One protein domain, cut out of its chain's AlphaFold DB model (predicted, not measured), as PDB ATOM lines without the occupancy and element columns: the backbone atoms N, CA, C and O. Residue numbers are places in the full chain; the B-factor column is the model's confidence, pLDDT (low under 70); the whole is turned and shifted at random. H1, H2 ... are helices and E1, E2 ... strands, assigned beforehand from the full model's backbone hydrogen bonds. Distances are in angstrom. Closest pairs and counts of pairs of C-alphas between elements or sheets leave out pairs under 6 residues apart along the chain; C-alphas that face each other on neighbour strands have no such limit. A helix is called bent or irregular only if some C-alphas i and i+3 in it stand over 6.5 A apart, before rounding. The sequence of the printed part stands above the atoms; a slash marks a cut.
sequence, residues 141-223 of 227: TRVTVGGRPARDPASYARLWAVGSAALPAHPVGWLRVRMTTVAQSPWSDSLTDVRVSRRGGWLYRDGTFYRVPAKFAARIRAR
ATOM      1  N   THR A 141     361.232 553.646 304.299       96.75
ATOM      2  CA  THR A 141     362.564 553.155 304.681       96.75
ATOM      3  C   THR A 141     363.494 554.275 305.129       96.75
ATOM      4  O   THR A 141     364.390 554.057 305.942       96.75
ATOM      5  N   ARG A 142     363.281 555.500 304.640       97.50
ATOM      6  CA  ARG A 142     364.075 556.669 305.029       97.50
ATOM      7  C   ARG A 142     363.219 557.921 305.057       97.50
ATOM      8  O   ARG A 142     362.354 558.129 304.214       97.50
ATOM      9  N   VAL A 143     363.519 558.788 306.018       98.38
ATOM     10  CA  VAL A 143     362.976 560.142 306.077       98.38
ATOM     11  C   VAL A 143     364.097 561.127 306.326       98.38
ATOM     12  O   VAL A 143     364.978 560.879 307.148       98.38
ATOM     13  N   THR A 144     364.045 562.265 305.641       98.62
ATOM     14  CA  THR A 144     364.872 563.428 305.971       98.62
ATOM     15  C   THR A 144     364.001 564.632 306.294       98.62
ATOM     16  O   THR A 144     362.978 564.839 305.651       98.62
ATOM     17  N   VAL A 145     364.414 565.437 307.274       98.56
ATOM     18  CA  VAL A 145     363.775 566.709 307.638       98.56
ATOM     19  C   VAL A 145     364.815 567.814 307.534       98.56
ATOM     20  O   VAL A 145     365.805 567.820 308.273       98.56
ATOM     21  N   GLY A 146     364.615 568.735 306.592       97.50
ATOM     22  CA  GLY A 146     365.617 569.745 306.248       97.50
ATOM     23  C   GLY A 146     366.946 569.115 305.817       97.50
ATOM     24  O   GLY A 146     368.001 569.577 306.235       97.50
ATOM     25  N   GLY A 147     366.889 567.999 305.079       97.69
ATOM     26  CA  GLY A 147     368.062 567.268 304.582       97.69
ATOM     27  C   GLY A 147     368.728 566.312 305.581       97.69
ATOM     28  O   GLY A 147     369.576 565.521 305.182       97.69
ATOM     29  N   ARG A 148     368.336 566.314 306.862       98.50
ATOM     30  CA  ARG A 148     368.948 565.455 307.897       98.50
ATOM     31  C   ARG A 148     368.068 564.239 308.210       98.50
ATOM     32  O   ARG A 148     366.850 564.411 308.275       98.50
ATOM     33  N   PRO A 149     368.638 563.040 308.420       98.38
ATOM     34  CA  PRO A 149     367.864 561.815 308.621       98.38
ATOM     35  C   PRO A 149     367.035 561.838 309.913       98.38
ATOM     36  O   PRO A 149     367.454 562.410 310.923       98.38
ATOM     37  N   ALA A 150     365.858 561.209 309.868       98.44
ATOM     38  CA  ALA A 150     365.016 560.941 311.032       98.44
ATOM     39  C   ALA A 150     365.334 559.592 311.681       98.44
ATOM     40  O   ALA A 150     365.724 558.650 310.998       98.44
ATOM     41  N   ARG A 151     365.152 559.510 313.005       97.31
ATOM     42  CA  ARG A 151     365.501 558.324 313.810       97.31
ATOM     43  C   ARG A 151     364.585 557.118 313.582       97.31
ATOM     44  O   ARG A 151     365.032 555.994 313.735       97.31
ATOM     45  N   ASP A 152     363.320 557.354 313.249       97.56
ATOM     46  CA  ASP A 152     362.302 556.312 313.049       97.56
ATOM     47  C   ASP A 152     361.455 556.673 311.817       97.56
ATOM     48  O   ASP A 152     360.415 557.327 311.958       97.56
ATOM     49  N   PRO A 153     361.925 556.325 310.603       97.12
ATOM     50  CA  PRO A 153     361.245 556.642 309.346       97.12
ATOM     51  C   PRO A 153     359.798 556.146 309.279       97.12
ATOM     52  O   PRO A 153     358.923 556.889 308.834       97.12
ATOM     53  N   ALA A 154     359.519 554.938 309.776       96.12
ATOM     54  CA  ALA A 154     358.192 554.329 309.711       96.12
ATOM     55  C   ALA A 154     357.130 555.162 310.452       96.12
ATOM     56  O   ALA A 154     356.003 555.307 309.978       96.12
ATOM     57  N   SER A 155     357.490 555.789 311.579       97.06
ATOM     58  CA  SER A 155     356.557 556.647 312.329       97.06
ATOM     59  C   SER A 155     356.049 557.876 311.559       97.06
ATOM     60  O   SER A 155     355.022 558.448 311.933       97.06
ATOM     61  N   TYR A 156     356.713 558.281 310.470       97.31
ATOM     62  CA  TYR A 156     356.338 559.462 309.684       97.31
ATOM     63  C   TYR A 156     355.135 559.223 308.765       97.31
ATOM     64  O   TYR A 156     354.572 560.192 308.259       97.31
ATOM     65  N   ALA A 157     354.633 557.988 308.650       95.50
ATOM     66  CA  ALA A 157     353.312 557.740 308.067       95.50
ATOM     67  C   ALA A 157     352.204 558.566 308.763       95.50
ATOM     68  O   ALA A 157     351.234 558.977 308.130       95.50
ATOM     69  N   ARG A 158     352.389 558.915 310.050       95.69
ATOM     70  CA  ARG A 158     351.458 559.757 310.827       95.69
ATOM     71  C   ARG A 158     351.264 561.170 310.279       95.69
ATOM     72  O   ARG A 158     350.272 561.802 310.636       95.69
ATOM     73  N   LEU A 159     352.171 561.680 309.440       96.44
ATOM     74  CA  LEU A 159     352.030 563.012 308.836       96.44
ATOM     75  C   LEU A 159     350.727 563.160 308.044       96.44
ATOM     76  O   LEU A 159     350.185 564.259 307.971       96.44
ATOM     77  N   TRP A 160     350.228 562.059 307.483       94.38
ATOM     78  CA  TRP A 160     349.033 562.037 306.645       94.38
ATOM     79  C   TRP A 160     347.730 561.976 307.451       94.38
ATOM     80  O   TRP A 160     346.703 562.459 306.987       94.38
ATOM     81  N   ALA A 161     347.780 561.474 308.689       91.94
ATOM     82  CA  ALA A 161     346.613 561.312 309.563       91.94
ATOM     83  C   ALA A 161     346.370 562.495 310.516       91.94
ATOM     84  O   ALA A 161     345.305 562.617 311.113       91.94
ATOM     85  N   VAL A 162     347.387 563.327 310.752       94.12
ATOM     86  CA  VAL A 162     347.384 564.296 311.855       94.12
ATOM     87  C   VAL A 162     346.911 565.683 311.425       94.12
ATOM     88  O   VAL A 162     347.294 566.194 310.373       94.12
ATOM     89  N   GLY A 163     346.169 566.342 312.312       93.56
ATOM     90  CA  GLY A 163     345.783 567.741 312.165       93.56
ATOM     91  C   GLY A 163     344.602 567.978 311.234       93.56
ATOM     92  O   GLY A 163     344.112 567.073 310.566       93.56
ATOM     93  N   SER A 164     344.162 569.229 311.193       93.19
ATOM     94  CA  SER A 164     343.039 569.694 310.379       93.19
ATOM     95  C   SER A 164     343.510 570.727 309.363       93.19
ATOM     96  O   SER A 164     344.445 571.490 309.632       93.19
ATOM     97  N   ALA A 165     342.895 570.721 308.178       90.81
ATOM     98  CA  ALA A 165     343.171 571.723 307.159       90.81
ATOM     99  C   ALA A 165     342.826 573.112 307.714       90.81
ATOM    100  O   ALA A 165     341.802 573.280 308.378       90.81
ATOM    101  N   ALA A 166     343.700 574.088 307.496       89.50
ATOM    102  CA  ALA A 166     343.526 575.436 308.022       89.50
ATOM    103  C   ALA A 166     344.296 576.449 307.179       89.50
ATOM    104  O   ALA A 166     345.362 576.136 306.652       89.50
ATOM    105  N   LEU A 167     343.795 577.684 307.109       83.62
ATOM    106  CA  LEU A 167     344.540 578.779 306.499       83.62
ATOM    107  C   LEU A 167     345.762 579.123 307.365       83.62
ATOM    108  O   LEU A 167     345.646 579.223 308.592       83.62
ATOM    109  N   PRO A 168     346.947 579.286 306.763       72.38
ATOM    110  CA  PRO A 168     348.162 579.526 307.518       72.38
ATOM    111  C   PRO A 168     348.175 580.949 308.098       72.38
ATOM    112  O   PRO A 168     348.290 581.928 307.368       72.38
ATOM    113  N   ALA A 169     348.165 581.075 309.426       64.56
ATOM    114  CA  ALA A 169     348.491 582.337 310.092       64.56
ATOM    115  C   ALA A 169     350.024 582.499 310.156       64.56
ATOM    116  O   ALA A 169     350.671 582.059 311.109       64.56
ATOM    117  N   HIS A 170     350.612 583.052 309.091       66.06
ATOM    118  CA  HIS A 170     352.020 583.480 308.989       66.06
ATOM    119  C   HIS A 170     353.135 582.467 309.383       66.06
ATOM    120  O   HIS A 170     354.080 582.830 310.092       66.06
ATOM    121  N   PRO A 171     353.119 581.196 308.939       65.44
ATOM    122  CA  PRO A 171     354.274 580.311 309.080       65.44
ATOM    123  C   PRO A 171     355.418 580.755 308.151       65.44
ATOM    124  O   PRO A 171     355.401 580.506 306.946       65.44
ATOM    125  N   VAL A 172     356.443 581.393 308.722       71.44
ATOM    126  CA  VAL A 172     357.697 581.706 308.020       71.44
ATOM    127  C   VAL A 172     358.726 580.588 308.188       71.44
ATOM    128  O   VAL A 172     358.985 580.103 309.293       71.44
ATOM    129  N   GLY A 173     359.351 580.211 307.073       87.62
ATOM    130  CA  GLY A 173     360.407 579.205 307.022       87.62
ATOM    131  C   GLY A 173     359.888 577.769 307.104       87.62
ATOM    132  O   GLY A 173     359.260 577.355 308.076       87.62
ATOM    133  N   TRP A 174     360.241 576.968 306.103       93.75
ATOM    134  CA  TRP A 174     359.798 575.582 305.972       93.75
ATOM    135  C   TRP A 174     360.987 574.629 305.941       93.75
ATOM    136  O   TRP A 174     362.032 574.929 305.363       93.75
ATOM    137  N   LEU A 175     360.839 573.472 306.582       97.06
ATOM    138  CA  LEU A 175     361.755 572.346 306.436       97.06
ATOM    139  C   LEU A 175     361.062 571.282 305.599       97.06
ATOM    140  O   LEU A 175     360.031 570.751 306.014       97.06
ATOM    141  N   ARG A 176     361.637 570.960 304.437       97.12
ATOM    142  CA  ARG A 176     361.149 569.859 303.605       97.12
ATOM    143  C   ARG A 176     361.314 568.538 304.349       97.12
ATOM    144  O   ARG A 176     362.375 568.275 304.920       97.12
ATOM    145  N   VAL A 177     360.264 567.732 304.328       98.12
ATOM    146  CA  VAL A 177     360.230 566.360 304.813       98.12
ATOM    147  C   VAL A 177     360.182 565.458 303.588       98.12
ATOM    148  O   VAL A 177     359.180 565.428 302.884       98.12
ATOM    149  N   ARG A 178     361.275 564.746 303.304       97.44
ATOM    150  CA  ARG A 178     361.335 563.814 302.174       97.44
ATOM    151  C   ARG A 178     361.248 562.390 302.690       97.44
ATOM    152  O   ARG A 178     362.108 561.987 303.475       97.44
ATOM    153  N   MET A 179     360.228 561.670 302.244       96.75
ATOM    154  CA  MET A 179     360.041 560.242 302.483       96.75
ATOM    155  C   MET A 179     360.639 559.452 301.317       96.75
ATOM    156  O   MET A 179     360.587 559.884 300.169       96.75
ATOM    157  N   THR A 180     361.238 558.309 301.623       95.94
ATOM    158  CA  THR A 180     361.720 557.338 300.643       95.94
ATOM    159  C   THR A 180     361.161 555.979 301.014       95.94
ATOM    160  O   THR A 180     361.135 555.602 302.188       95.94
ATOM    161  N   THR A 181     360.706 555.265 300.001       95.75
ATOM    162  CA  THR A 181     360.088 553.944 300.073       95.75
ATOM    163  C   THR A 181     360.802 553.024 299.087       95.75
ATOM    164  O   THR A 181     361.580 553.483 298.250       95.75
ATOM    165  N   VAL A 182     360.554 551.716 299.186       90.88
ATOM    166  CA  VAL A 182     361.144 550.724 298.266       90.88
ATOM    167  C   VAL A 182     360.675 550.946 296.823       90.88
ATOM    168  O   VAL A 182     361.475 550.878 295.897       90.88
ATOM    169  N   ALA A 183     359.390 551.252 296.643       90.31
ATOM    170  CA  ALA A 183     358.783 551.582 295.358       90.31
ATOM    171  C   ALA A 183     358.056 552.927 295.449       90.31
ATOM    172  O   ALA A 183     357.555 553.286 296.521       90.31
ATOM    173  N   GLN A 184     357.988 553.658 294.333       90.25
ATOM    174  CA  GLN A 184     357.250 554.921 294.262       90.25
ATOM    175  C   GLN A 184     355.794 554.733 294.690       90.25
ATOM    176  O   GLN A 184     355.167 553.719 294.388       90.25
ATOM    177  N   SER A 185     355.262 555.726 295.394       94.94
ATOM    178  CA  SER A 185     353.917 555.676 295.952       94.94
ATOM    179  C   SER A 185     353.298 557.076 296.019       94.94
ATOM    180  O   SER A 185     354.039 558.065 295.960       94.94
ATOM    181  N   PRO A 186     351.974 557.179 296.243       94.69
ATOM    182  CA  PRO A 186     351.276 558.460 296.384       94.69
ATOM    183  C   PRO A 186     351.854 559.390 297.458       94.69
ATOM    184  O   PRO A 186     351.587 560.586 297.442       94.69
ATOM    185  N   TRP A 187     352.615 558.833 298.403       95.38
ATOM    186  CA  TRP A 187     353.120 559.520 299.590       95.38
ATOM    187  C   TRP A 187     354.637 559.759 299.571       95.38
ATOM    188  O   TRP A 187     355.198 560.214 300.572       95.38
ATOM    189  N   SER A 188     355.331 559.375 298.499       93.75
ATOM    190  CA  SER A 188     356.803 559.386 298.459       93.75
ATOM    191  C   SER A 188     357.420 559.582 297.073       93.75
ATOM    192  O   SER A 188     358.646 559.537 296.941       93.75
ATOM    193  N   ASP A 189     356.603 559.780 296.039       91.50
ATOM    194  CA  ASP A 189     357.109 560.069 294.703       91.50
ATOM    195  C   ASP A 189     357.866 561.410 294.637       91.50
ATOM    196  O   ASP A 189     357.948 562.180 295.599       91.50
ATOM    197  N   SER A 190     358.445 561.704 293.474       88.50
ATOM    198  CA  SER A 190     359.238 562.921 293.272       88.50
ATOM    199  C   SER A 190     358.435 564.219 293.386       88.50
ATOM    200  O   SER A 190     359.047 565.270 293.568       88.50
ATOM    201  N   LEU A 191     357.107 564.156 293.262       89.19
ATOM    202  CA  LEU A 191     356.213 565.314 293.315       89.19
ATOM    203  C   LEU A 191     355.612 565.532 294.707       89.19
ATOM    204  O   LEU A 191     355.006 566.569 294.952       89.19
ATOM    205  N   THR A 192     355.784 564.578 295.621       91.81
ATOM    206  CA  THR A 192     355.309 564.684 296.998       91.81
ATOM    207  C   THR A 192     356.029 565.815 297.723       91.81
ATOM    208  O   THR A 192     357.252 565.795 297.897       91.81
ATOM    209  N   ASP A 193     355.255 566.782 298.208       91.88
ATOM    210  CA  ASP A 193     355.761 567.941 298.926       91.88
ATOM    211  C   ASP A 193     355.165 568.018 300.324       91.88
ATOM    212  O   ASP A 193     354.077 568.544 300.565       91.88
ATOM    213  N   VAL A 194     355.935 567.506 301.279       95.38
ATOM    214  CA  VAL A 194     355.621 567.617 302.697       95.38
ATOM    215  C   VAL A 194     356.627 568.537 303.359       95.38
ATOM    216  O   VAL A 194     357.842 568.406 303.187       95.38
ATOM    217  N   ARG A 195     356.136 569.490 304.148       96.19
ATOM    218  CA  ARG A 195     356.977 570.440 304.876       96.19
ATOM    219  C   ARG A 195     356.442 570.656 306.282       96.19
ATOM    220  O   ARG A 195     355.237 570.678 306.510       96.19
ATOM    221  N   VAL A 196     357.345 570.868 307.231       97.00
ATOM    222  CA  VAL A 196     357.002 571.345 308.576       97.00
ATOM    223  C   VAL A 196     357.478 572.781 308.727       97.00
ATOM    224  O   VAL A 196     358.593 573.119 308.319       97.00
ATOM    225  N   SER A 197     356.646 573.641 309.309       95.44
ATOM    226  CA  SER A 197     357.068 575.007 309.616       95.44
ATOM    227  C   SER A 197     358.201 574.984 310.641       95.44
ATOM    228  O   SER A 197     358.194 574.187 311.588       95.44
ATOM    229  N   ARG A 198     359.166 575.896 310.512       94.62
ATOM    230  CA  ARG A 198     360.243 576.072 311.498       94.62
ATOM    231  C   ARG A 198     359.713 576.505 312.867       94.62
ATOM    232  O   ARG A 198     360.363 576.227 313.870       94.62
ATOM    233  N   ARG A 199     358.527 577.122 312.925       91.19
ATOM    234  CA  ARG A 199     357.876 577.590 314.161       91.19
ATOM    235  C   ARG A 199     356.406 577.167 314.236       91.19
ATOM    236  O   ARG A 199     355.735 576.996 313.220       91.19
ATOM    237  N   GLY A 200     355.895 576.996 315.454       91.69
ATOM    238  CA  GLY A 200     354.495 576.627 315.698       91.69
ATOM    239  C   GLY A 200     354.143 575.188 315.301       91.69
ATOM    240  O   GLY A 200     355.025 574.336 315.163       91.69
ATOM    241  N   GLY A 201     352.843 574.917 315.167       94.38
ATOM    242  CA  GLY A 201     352.275 573.609 314.832       94.38
ATOM    243  C   GLY A 201     351.663 573.592 313.436       94.38
ATOM    244  O   GLY A 201     350.445 573.545 313.315       94.38
ATOM    245  N   TRP A 202     352.496 573.671 312.397       95.44
ATOM    246  CA  TRP A 202     352.036 573.729 311.006       95.44
ATOM    247  C   TRP A 202     352.728 572.689 310.129       95.44
ATOM    248  O   TRP A 202     353.957 572.561 310.158       95.44
ATOM    249  N   LEU A 203     351.920 571.994 309.331       95.00
ATOM    250  CA  LEU A 203     352.349 571.145 308.226       95.00
ATOM    251  C   LEU A 203     351.839 571.713 306.906       95.00
ATOM    252  O   LEU A 203     350.755 572.284 306.847       95.00
ATOM    253  N   TYR A 204     352.614 571.506 305.857       92.31
ATOM    254  CA  TYR A 204     352.199 571.657 304.473       92.31
ATOM    255  C   TYR A 204     352.284 570.281 303.822       92.31
ATOM    256  O   TYR A 204     353.277 569.576 304.022       92.31
ATOM    257  N   ARG A 205     351.241 569.896 303.098       92.38
ATOM    258  CA  ARG A 205     351.162 568.659 302.321       92.38
ATOM    259  C   ARG A 205     350.556 569.015 300.980       92.38
ATOM    260  O   ARG A 205     349.414 569.464 300.980       92.38
ATOM    261  N   ASP A 206     351.298 568.822 299.895       89.44
ATOM    262  CA  ASP A 206     350.801 568.892 298.515       89.44
ATOM    263  C   ASP A 206     349.793 570.049 298.302       89.44
ATOM    264  O   ASP A 206     348.616 569.827 298.025       89.44
ATOM    265  N   GLY A 207     350.210 571.297 298.543       84.88
ATOM    266  CA  GLY A 207     349.351 572.483 298.368       84.88
ATOM    267  C   GLY A 207     348.529 572.906 299.588       84.88
ATOM    268  O   GLY A 207     348.138 574.067 299.688       84.88
ATOM    269  N   THR A 208     348.294 572.013 300.550       88.50
ATOM    270  CA  THR A 208     347.374 572.256 301.671       88.50
ATOM    271  C   THR A 208     348.105 572.451 303.000       88.50
ATOM    272  O   THR A 208     348.976 571.665 303.388       88.50
ATOM    273  N   PHE A 209     347.707 573.480 303.748       91.19
ATOM    274  CA  PHE A 209     348.201 573.749 305.098       91.19
ATOM    275  C   PHE A 209     347.340 573.071 306.161       91.19
ATOM    276  O   PHE A 209     346.115 573.031 306.073       91.19
ATOM    277  N   TYR A 210     347.997 572.573 307.204       93.94
ATOM    278  CA  TYR A 210     347.351 571.889 308.312       93.94
ATOM    279  C   TYR A 210     347.862 572.379 309.654       93.94
ATOM    280  O   TYR A 210     349.075 572.456 309.889       93.94
ATOM    281  N   ARG A 211     346.924 572.621 310.567       95.00
ATOM    282  CA  ARG A 211     347.226 572.854 311.973       95.00
ATOM    283  C   ARG A 211     347.429 571.511 312.666       95.00
ATOM    284  O   ARG A 211     346.571 570.638 312.619       95.00
ATOM    285  N   VAL A 212     348.565 571.358 313.337       95.75
ATOM    286  CA  VAL A 212     348.927 570.157 314.103       95.75
ATOM    287  C   VAL A 212     349.312 570.528 315.536       95.75
ATOM    288  O   VAL A 212     349.685 571.678 315.791       95.75
ATOM    289  N   PRO A 213     349.296 569.577 316.487       96.75
ATOM    290  CA  PRO A 213     349.809 569.831 317.827       96.75
ATOM    291  C   PRO A 213     351.252 570.356 317.783       96.75
ATOM    292  O   PRO A 213     352.114 569.797 317.101       96.75
ATOM    293  N   ALA A 214     351.551 571.415 318.540       94.88
ATOM    294  CA  ALA A 214     352.878 572.041 318.529       94.88
ATOM    295  C   ALA A 214     353.997 571.055 318.917       94.88
ATOM    296  O   ALA A 214     355.069 571.065 318.307       94.88
ATOM    297  N   LYS A 215     353.717 570.153 319.871       96.69
ATOM    298  CA  LYS A 215     354.623 569.061 320.262       96.69
ATOM    299  C   LYS A 215     354.908 568.107 319.097       96.69
ATOM    300  O   LYS A 215     356.048 567.697 318.916       96.69
ATOM    301  N   PHE A 216     353.908 567.808 318.266       97.81
ATOM    302  CA  PHE A 216     354.079 566.959 317.086       97.81
ATOM    303  C   PHE A 216     355.016 567.616 316.059       97.81
ATOM    304  O   PHE A 216     356.009 567.015 315.653       97.81
ATOM    305  N   ALA A 217     354.785 568.892 315.724       96.94
ATOM    306  CA  ALA A 217     355.682 569.650 314.846       96.94
ATOM    307  C   ALA A 217     357.111 569.763 315.409       96.94
ATOM    308  O   ALA A 217     358.083 569.680 314.659       96.94
ATOM    309  N   ALA A 218     357.259 569.913 316.729       97.75
ATOM    310  CA  ALA A 218     358.566 569.931 317.381       97.75
ATOM    311  C   ALA A 218     359.320 568.601 317.217       97.75
ATOM    312  O   ALA A 218     360.500 568.629 316.872       97.75
ATOM    313  N   ARG A 219     358.643 567.452 317.364       98.38
ATOM    314  CA  ARG A 219     359.246 566.123 317.146       98.38
ATOM    315  C   ARG A 219     359.729 565.931 315.710       98.38
ATOM    316  O   ARG A 219     360.842 565.444 315.514       98.38
ATOM    317  N   ILE A 220     358.955 566.391 314.722       98.31
ATOM    318  CA  ILE A 220     359.364 566.374 313.307       98.31
ATOM    319  C   ILE A 220     360.629 567.216 313.114       98.31
ATOM    320  O   ILE A 220     361.624 566.729 312.580       98.31
ATOM    321  N   ARG A 221     360.638 568.469 313.596       98.25
ATOM    322  CA  ARG A 221     361.817 569.355 313.519       98.25
ATOM    323  C   ARG A 221     363.042 568.745 314.199       98.25
ATOM    324  O   ARG A 221     364.157 568.900 313.705       98.25
ATOM    325  N   ALA A 222     362.832 568.046 315.311       98.25
ATOM    326  CA  ALA A 222     363.861 567.336 316.056       98.25
ATOM    327  C   ALA A 222     364.263 565.992 315.423       98.25
ATOM    328  O   ALA A 222     365.219 565.381 315.902       98.25
ATOM    329  N   ARG A 223     363.601 565.555 314.337       98.62
ATOM    330  CA  ARG A 223     363.869 564.295 313.616       98.62
ATOM    331  C   ARG A 223     363.680 563.052 314.489       98.62
ATOM    332  O   ARG A 223     364.338 562.029 314.300       98.62
TER     333      ARG A 223
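What this domain is: This is residues 141 to 223 of the 227 residues of an uncharacterized protein of Actinobacteria bacterium (UniProt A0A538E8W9). One strongly twisted sheet of five short and longer strands has two short helices, H1 and H2, over the same face, and two long loops, residues 161 to 173 and 182 to 193, join its parts. E2, the longest strand, runs beside E1 with one part and beside E3 with another. The printed part has 83 residues, with E1, H1, E2, E3, E4, E5 and H2 in that order; the sheet's order is E1, E2, E3, E4, E5, all antiparallel. The class is mixed, helices and strands, with 40 residues, under half, in named elements. The whole is compact, with a radius of gyration of the C-alphas of 11.8 A, and its elongated outline spans 36 by 23 by 20 A.

Where its parts are: E1, residues 141 to 145, begins at C-alpha 141 (362.564, 553.155, 304.681) and is 13.9 A long. H1 is residues 154 to 160, 12.4 A; it is neither bent nor irregular, but only just: C-alphas 157 and 160 are 6.2 A apart. E2, residues 174 to 181, runs 22.4 A from C-alpha 174 at (359.798, 575.582, 305.972). E3 is residues 194 to 197, E4 residues 202 to 205 and E5 residues 208 to 211. H2, residues 214 to 221, is 10.6 A long and ends at C-alpha 221 (361.817, 569.355, 313.519).

How they stand to each other: E1 and E5 are the edge strands. E1 pairs with residues 177 to 180 of E2, N 144 and O 178 being 2.9 A apart. E2 pairs with E3 over residues 174 to 177, with N 177 and O 194 at 2.8 A. E2 to E5 form a meander, each strand the antiparallel neighbour of the one before, and each successive two are a hairpin. Between E3 and E4, N 204 and O 195 are within hydrogen-bond range at 2.8 A, and between E4 and E5, N 210 and O 203 are within hydrogen-bond range at 2.8 A. H1 and H2 are on the same face of the sheet E1, E2, E3, E4, E5, an arrangement in two layers, helices on one face of a sheet. H1 has a height over the sheet of 8.0 A and lies, only just, over none of the strands, 2 of its C-alphas falling on E1 and 2 on E2. Its closest C-alphas to E1 are those of Ala 154 and Thr 141, 6.8 A. H2, at 8.1 A, lies only just over E4, with 3 C-alphas on it, slantwise to the strands at 43 degrees to E4 on the local plane. Its closest C-alphas to E3 are those of Ala 217 and Val 196, 6.6 A. H1 and H2 are near each other, with 5 pairs of C-alphas within 10 A. Every O i to N i+4 pair is within hydrogen-bond range in H2, but 0 of 3 in H1, where 4 of 4 O i to N i+3 pairs are.

The domain as a whole: The C-alphas farthest apart are those of Ala 169 and Val 182, 36.0 A. The printed part has no cut. The links H1 to E2 and E2 to E3 are long. Residues 164 to 165, in the first of these, pair antiparallel with residues 210 to 211 of E5. The mean pLDDT of the printed part is 93.1, and residues 169 to 171 are under 70.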